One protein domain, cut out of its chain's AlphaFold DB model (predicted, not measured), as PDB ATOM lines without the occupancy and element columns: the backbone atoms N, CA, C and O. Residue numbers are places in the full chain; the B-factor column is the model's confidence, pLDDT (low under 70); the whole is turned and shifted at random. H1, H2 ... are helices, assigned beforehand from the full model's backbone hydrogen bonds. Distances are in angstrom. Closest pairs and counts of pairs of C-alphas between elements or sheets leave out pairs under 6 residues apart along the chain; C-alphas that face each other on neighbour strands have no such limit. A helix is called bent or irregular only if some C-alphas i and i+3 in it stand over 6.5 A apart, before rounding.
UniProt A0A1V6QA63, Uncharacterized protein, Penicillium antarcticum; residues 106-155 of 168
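Overview. This is residues 106 to 155 of the 168 residues of an uncharacterized protein of Penicillium antarcticum (UniProt A0A1V6QA63). Two straight helices, H2 and H1, form the two arms of a wide-open L, with a short link making the corner and the space between the arms empty. The helices do not pack on each other, and nearly the whole printed part stands free. The printed part has 50 residues with two named helices, H1 then H2 along the chain, and no named strand; the class is all helix. The whole is extended, with a radius of gyration of the C-alphas of 18.9 A, and its outline is flat, with spans of 56 by 28 by 10 A.

Arrangement. The longest helix by residues is H2, residues 133 to 152, with the N-to-C direction (0.11, 0.33, -0.94), mostly toward lower z. H1, residues 108 to 126, has the N-to-C direction (-0.87, 0.49, -0.06), mostly toward lower x. H1 and H2 are apart: no C-alpha of the one is within 8 A of the other. A short link of 6 residues joins them. In H1 and H2 every O i to N i+4 pair is within hydrogen-bond range, and neither helix is bent.

Along the chain. H2 has 20 residues and measures 28.5 A, from C-alpha 133 at (-28.903, -1.201, 49.891) to C-alpha 152 at (-28.861, 9.108, 23.321). H1 has 19 residues and measures 26.6 A, from C-alpha 108 at (-12.284, -24.694, 60.756) to C-alpha 126 at (-35.374, -11.557, 59.045).

Size, cuts and confidence. The two C-alphas farthest apart are those of Gly 108 and Asp 155, at 55.9 A. The printed part runs from residue 106 to residue 155 and has no cut. No link is long. The mean pLDDT of the printed part is 82.0; residues 106 to 107 and 128 to 134 are under 70.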
ATOM      1  N   LEU A 106     -10.712 -25.147  53.790       59.22
ATOM      2  CA  LEU A 106     -11.201 -24.147  54.737       59.22
ATOM      3  C   LEU A 106     -10.820 -24.566  56.154       59.22
ATOM      4  O   LEU A 106     -11.444 -25.446  56.750       59.22
ATOM      5  N   SER A 107      -9.814 -23.898  56.720       69.06
ATOM      6  CA  SER A 107      -9.517 -24.001  58.149       69.06
ATOM      7  C   SER A 107     -10.825 -23.884  58.942       69.06
ATOM      8  O   SER A 107     -11.632 -22.997  58.664       69.06
ATOM      9  N   GLY A 108     -11.052 -24.734  59.951       73.75
ATOM     10  CA  GLY A 108     -12.284 -24.694  60.756       73.75
ATOM     11  C   GLY A 108     -12.614 -23.296  61.306       73.75
ATOM     12  O   GLY A 108     -13.781 -22.947  61.459       73.75
ATOM     13  N   ARG A 109     -11.587 -22.456  61.493       76.12
ATOM     14  CA  ARG A 109     -11.702 -21.042  61.871       76.12
ATOM     15  C   ARG A 109     -12.322 -20.157  60.783       76.12
ATOM     16  O   ARG A 109     -13.070 -19.232  61.082       76.12
ATOM     17  N   GLU A 110     -11.977 -20.396  59.524       84.94
ATOM     18  CA  GLU A 110     -12.538 -19.677  58.379       84.94
ATOM     19  C   GLU A 110     -13.962 -20.149  58.105       84.94
ATOM     20  O   GLU A 110     -14.848 -19.321  57.908       84.94
ATOM     21  N   LYS A 111     -14.207 -21.460  58.205       89.75
ATOM     22  CA  LYS A 111     -15.551 -22.047  58.126       89.75
ATOM     23  C   LYS A 111     -16.505 -21.427  59.153       89.75
ATOM     24  O   LYS A 111     -17.570 -20.948  58.774       89.75
ATOM     25  N   GLU A 112     -16.086 -21.341  60.417       88.69
ATOM     26  CA  GLU A 112     -16.850 -20.684  61.491       88.69
ATOM     27  C   GLU A 112     -17.120 -19.201  61.184       88.69
ATOM     28  O   GLU A 112     -18.228 -18.705  61.387       88.69
ATOM     29  N   LYS A 113     -16.134 -18.487  60.624       91.69
ATOM     30  CA  LYS A 113     -16.299 -17.086  60.212       91.69
ATOM     31  C   LYS A 113     -17.364 -16.928  59.120       91.69
ATOM     32  O   LYS A 113     -18.169 -15.999  59.193       91.69
ATOM     33  N   TYR A 114     -17.377 -17.805  58.114       88.81
ATOM     34  CA  TYR A 114     -18.389 -17.773  57.053       88.81
ATOM     35  C   TYR A 114     -19.778 -18.145  57.572       88.81
ATOM     36  O   TYR A 114     -20.761 -17.506  57.195       88.81
ATOM     37  N   GLU A 115     -19.862 -19.127  58.469       91.06
ATOM     38  CA  GLU A 115     -21.115 -19.514  59.115       91.06
ATOM     39  C   GLU A 115     -21.689 -18.361  59.953       91.06
ATOM     40  O   GLU A 115     -22.862 -18.013  59.803       91.06
ATOM     41  N   ALA A 116     -20.855 -17.687  60.749       92.56
ATOM     42  CA  ALA A 116     -21.260 -16.517  61.524       92.56
ATOM     43  C   ALA A 116     -21.747 -15.364  60.626       92.56
ATOM     44  O   ALA A 116     -22.793 -14.772  60.899       92.56
ATOM     45  N   ALA A 117     -21.041 -15.082  59.526       89.94
ATOM     46  CA  ALA A 117     -21.434 -14.047  58.568       89.94
ATOM     47  C   ALA A 117     -22.775 -14.365  57.878       89.94
ATOM     48  O   ALA A 117     -23.616 -13.478  57.700       89.94
ATOM     49  N   LEU A 118     -23.002 -15.635  57.526       90.75
ATOM     50  CA  LEU A 118     -24.260 -16.103  56.944       90.75
ATOM     51  C   LEU A 118     -25.422 -15.962  57.939       90.75
ATOM     52  O   LEU A 118     -26.481 -15.445  57.577       90.75
ATOM     53  N   VAL A 119     -25.217 -16.366  59.196       92.38
ATOM     54  CA  VAL A 119     -26.212 -16.210  60.270       92.38
ATOM     55  C   VAL A 119     -26.542 -14.733  60.493       92.38
ATOM     56  O   VAL A 119     -27.718 -14.376  60.555       92.38
ATOM     57  N   GLU A 120     -25.539 -13.858  60.547       87.06
ATOM     58  CA  GLU A 120     -25.734 -12.416  60.715       87.06
ATOM     59  C   GLU A 120     -26.549 -11.807  59.563       87.06
ATOM     60  O   GLU A 120     -27.452 -10.999  59.787       87.06
ATOM     61  N   MET A 121     -26.266 -12.202  58.319       84.81
ATOM     62  CA  MET A 121     -27.022 -11.763  57.142       84.81
ATOM     63  C   MET A 121     -28.491 -12.210  57.212       84.81
ATOM     64  O   MET A 121     -29.394 -11.396  57.011       84.81
ATOM     65  N   VAL A 122     -28.747 -13.476  57.554       85.25
ATOM     66  CA  VAL A 122     -30.111 -14.023  57.674       85.25
ATOM     67  C   VAL A 122     -30.880 -13.360  58.818       85.25
ATOM     68  O   VAL A 122     -32.066 -13.056  58.666       85.25
ATOM     69  N   VAL A 123     -30.226 -13.100  59.952       85.44
ATOM     70  CA  VAL A 123     -30.838 -12.412  61.097       85.44
ATOM     71  C   VAL A 123     -31.191 -10.971  60.741       85.44
ATOM     72  O   VAL A 123     -32.319 -10.562  61.011       85.44
ATOM     73  N   ARG A 124     -30.295 -10.225  60.083       79.56
ATOM     74  CA  ARG A 124     -30.576  -8.856  59.606       79.56
ATOM     75  C   ARG A 124     -31.758  -8.820  58.639       79.56
ATOM     76  O   ARG A 124     -32.692  -8.042  58.837       79.56
ATOM     77  N   HIS A 125     -31.767  -9.731  57.666       75.06
ATOM     78  CA  HIS A 125     -32.838  -9.838  56.677       75.06
ATOM     79  C   HIS A 125     -34.181 -10.245  57.312       75.06
ATOM     80  O   HIS A 125     -35.236  -9.730  56.944       75.06
ATOM     81  N   ARG A 126     -34.167 -11.138  58.311       77.81
ATOM     82  CA  ARG A 126     -35.374 -11.557  59.045       77.81
ATOM     83  C   ARG A 126     -35.875 -10.495  60.026       77.81
ATOM     84  O   ARG A 126     -37.079 -10.398  60.238       77.81
ATOM     85  N   ALA A 127     -34.974  -9.709  60.607       75.12
ATOM     86  CA  ALA A 127     -35.307  -8.585  61.478       75.12
ATOM     87  C   ALA A 127     -35.872  -7.379  60.707       75.12
ATOM     88  O   ALA A 127     -36.226  -6.380  61.326       75.12
ATOM     89  N   GLY A 128     -35.973  -7.468  59.372       62.78
ATOM     90  CA  GLY A 128     -36.501  -6.395  58.540       62.78
ATOM     91  C   GLY A 128     -35.654  -5.130  58.618       62.78
ATOM     92  O   GLY A 128     -36.194  -4.047  58.435       62.78
ATOM     93  N   VAL A 129     -34.359  -5.263  58.922       65.31
ATOM     94  CA  VAL A 129     -33.390  -4.175  58.805       65.31
ATOM     95  C   VAL A 129     -32.983  -4.155  57.333       65.31
ATOM     96  O   VAL A 129     -32.171  -5.001  56.948       65.31
ATOM     97  N   PRO A 130     -33.564  -3.289  56.475       57.59
ATOM     98  CA  PRO A 130     -32.988  -3.093  55.158       57.59
ATOM     99  C   PRO A 130     -31.573  -2.576  55.409       57.59
ATOM    100  O   PRO A 130     -31.390  -1.584  56.117       57.59
ATOM    101  N   GLY A 131     -30.560  -3.283  54.906       58.75
ATOM    102  CA  GLY A 131     -29.241  -2.667  54.786       58.75
ATOM    103  C   GLY A 131     -29.374  -1.379  53.972       58.75
ATOM    104  O   GLY A 131     -30.366  -1.225  53.267       58.75
ATOM    105  N   ASP A 132     -28.385  -0.490  54.021       58.41
ATOM    106  CA  ASP A 132     -28.264   0.737  53.194       58.41
ATOM    107  C   ASP A 132     -28.392   0.518  51.660       58.41
ATOM    108  O   ASP A 132     -28.362   1.452  50.863       58.41
ATOM    109  N   GLU A 133     -28.634  -0.720  51.239       60.09
ATOM    110  CA  GLU A 133     -28.903  -1.201  49.891       60.09
ATOM    111  C   GLU A 133     -29.981  -0.436  49.082       60.09
ATOM    112  O   GLU A 133     -29.777  -0.304  47.871       60.09
ATOM    113  N   PRO A 134     -31.104   0.104  49.625       66.75
ATOM    114  CA  PRO A 134     -32.086   0.775  48.775       66.75
ATOM    115  C   PRO A 134     -31.538   2.075  48.181       66.75
ATOM    116  O   PRO A 134     -31.808   2.365  47.014       66.75
ATOM    117  N   ASP A 135     -30.735   2.825  48.934       75.38
ATOM    118  CA  ASP A 135     -30.188   4.100  48.469       75.38
ATOM    119  C   ASP A 135     -29.022   3.880  47.499       75.38
ATOM    120  O   ASP A 135     -28.898   4.583  46.492       75.38
ATOM    121  N   GLU A 136     -28.212   2.844  47.726       82.56
ATOM    122  CA  GLU A 136     -27.146   2.442  46.806       82.56
ATOM    123  C   GLU A 136     -27.698   1.981  45.448       82.56
ATOM    124  O   GLU A 136     -27.222   2.428  44.400       82.56
ATOM    125  N   LEU A 137     -28.749   1.154  45.439       85.31
ATOM    126  CA  LEU A 137     -29.405   0.713  44.202       85.31
ATOM    127  C   LEU A 137     -30.036   1.880  43.437       85.31
ATOM    128  O   LEU A 137     -29.938   1.939  42.207       85.31
ATOM    129  N   LEU A 138     -30.660   2.821  44.149       87.69
ATOM    130  CA  LEU A 138     -31.198   4.040  43.546       87.69
ATOM    131  C   LEU A 138     -30.088   4.901  42.937       87.69
ATOM    132  O   LEU A 138     -30.260   5.414  41.828       87.69
ATOM    133  N   ASN A 139     -28.945   5.028  43.609       91.19
ATOM    134  CA  ASN A 139     -27.791   5.759  43.086       91.19
ATOM    135  C   ASN A 139     -27.232   5.097  41.817       91.19
ATOM    136  O   ASN A 139     -27.080   5.771  40.797       91.19
ATOM    137  N   ILE A 140     -27.051   3.773  41.822       93.56
ATOM    138  CA  ILE A 140     -26.596   3.010  40.646       93.56
ATOM    139  C   ILE A 140     -27.568   3.168  39.469       93.56
ATOM    140  O   ILE A 140     -27.151   3.357  38.321       93.56
ATOM    141  N   LEU A 141     -28.875   3.094  39.731       95.06
ATOM    142  CA  LEU A 141     -29.896   3.245  38.698       95.06
ATOM    143  C   LEU A 141     -29.903   4.661  38.118       95.06
ATOM    144  O   LEU A 141     -29.962   4.815  36.895       95.06
ATOM    145  N   ASN A 142     -29.801   5.681  38.971       95.69
ATOM    146  CA  ASN A 142     -29.708   7.074  38.541       95.69
ATOM    147  C   ASN A 142     -28.468   7.312  37.671       95.69
ATOM    148  O   ASN A 142     -28.582   7.924  36.608       95.69
ATOM    149  N   ASP A 143     -27.309   6.790  38.062       96.44
ATOM    150  CA  ASP A 143     -26.071   6.928  37.290       96.44
ATOM    151  C   ASP A 143     -26.148   6.198  35.945       96.44
ATOM    152  O   ASP A 143     -25.778   6.751  34.903       96.44
ATOM    153  N   SER A 144     -26.715   4.989  35.932       96.12
ATOM    154  CA  SER A 144     -26.999   4.240  34.702       96.12
ATOM    155  C   SER A 144     -27.924   5.019  33.766       96.12
ATOM    156  O   SER A 144     -27.680   5.084  32.559       96.12
ATOM    157  N   LEU A 145     -28.960   5.662  34.314       96.44
ATOM    158  CA  LEU A 145     -29.909   6.456  33.541       96.44
ATOM    159  C   LEU A 145     -29.256   7.712  32.953       96.44
ATOM    160  O   LEU A 145     -29.449   7.984  31.770       96.44
ATOM    161  N   ARG A 146     -28.435   8.435  33.729       95.31
ATOM    162  CA  ARG A 146     -27.675   9.595  33.229       95.31
ATOM    163  C   ARG A 146     -26.729   9.194  32.102       95.31
ATOM    164  O   ARG A 146     -26.703   9.852  31.067       95.31
ATOM    165  N   LYS A 147     -26.001   8.085  32.264       94.50
ATOM    166  CA  LYS A 147     -25.098   7.562  31.229       94.50
ATOM    167  C   LYS A 147     -25.849   7.201  29.945       94.50
ATOM    168  O   LYS A 147     -25.377   7.508  28.855       94.50
ATOM    169  N   LYS A 148     -27.018   6.564  30.067       92.38
ATOM    170  CA  LYS A 148     -27.877   6.244  28.916       92.38
ATOM    171  C   LYS A 148     -28.412   7.498  28.233       92.38
ATOM    172  O   LYS A 148     -28.407   7.531  27.015       92.38
ATOM    173  N   ALA A 149     -28.833   8.512  28.992       90.31
ATOM    174  CA  ALA A 149     -29.306   9.775  28.429       90.31
ATOM    175  C   ALA A 149     -28.214  10.470  27.602       90.31
ATOM    176  O   ALA A 149     -28.469  10.823  26.461       90.31
ATOM    177  N   VAL A 150     -26.985  10.549  28.124       88.25
ATOM    178  CA  VAL A 150     -25.838  11.085  27.369       88.25
ATOM    179  C   VAL A 150     -25.574  10.271  26.097       88.25
ATOM    180  O   VAL A 150     -25.333  10.843  25.046       88.25
ATOM    181  N   SER A 151     -25.681   8.940  26.152       83.81
ATOM    182  CA  SER A 151     -25.515   8.096  24.959       83.81
ATOM    183  C   SER A 151     -26.613   8.289  23.905       83.81
ATOM    184  O   SER A 151     -26.379   7.946  22.750       83.81
ATOM    185  N   LEU A 152     -27.800   8.780  24.279       81.12
ATOM    186  CA  LEU A 152     -28.861   9.108  23.321       81.12
ATOM    187  C   LEU A 152     -28.564  10.416  22.582       81.12
ATOM    188  O   LEU A 152     -28.958  10.541  21.426       81.12
ATOM    189  N   ASP A 153     -27.824  11.343  23.199       74.06
ATOM    190  CA  ASP A 153     -27.348  12.561  22.530       74.06
ATOM    191  C   ASP A 153     -26.291  12.258  21.442       74.06
ATOM    192  O   ASP A 153     -25.976  13.117  20.625       74.06
ATOM    193  N   ASP A 154     -25.761  11.038  21.369       73.00
ATOM    194  CA  ASP A 154     -24.923  10.582  20.249       73.00
ATOM    195  C   ASP A 154     -25.749   9.828  19.176       73.00
ATOM    196  O   ASP A 154     -25.278   9.604  18.059       73.00
ATOM    197  N   ASP A 155     -27.008   9.472  19.472       75.75
ATOM    198  CA  ASP A 155     -27.911   8.647  18.646       75.75
ATOM    199  C   ASP A 155     -28.824   9.496  17.728       75.75
ATOM    200  O   ASP A 155     -29.936   9.110  17.367       75.75
TER     201      ASP A 155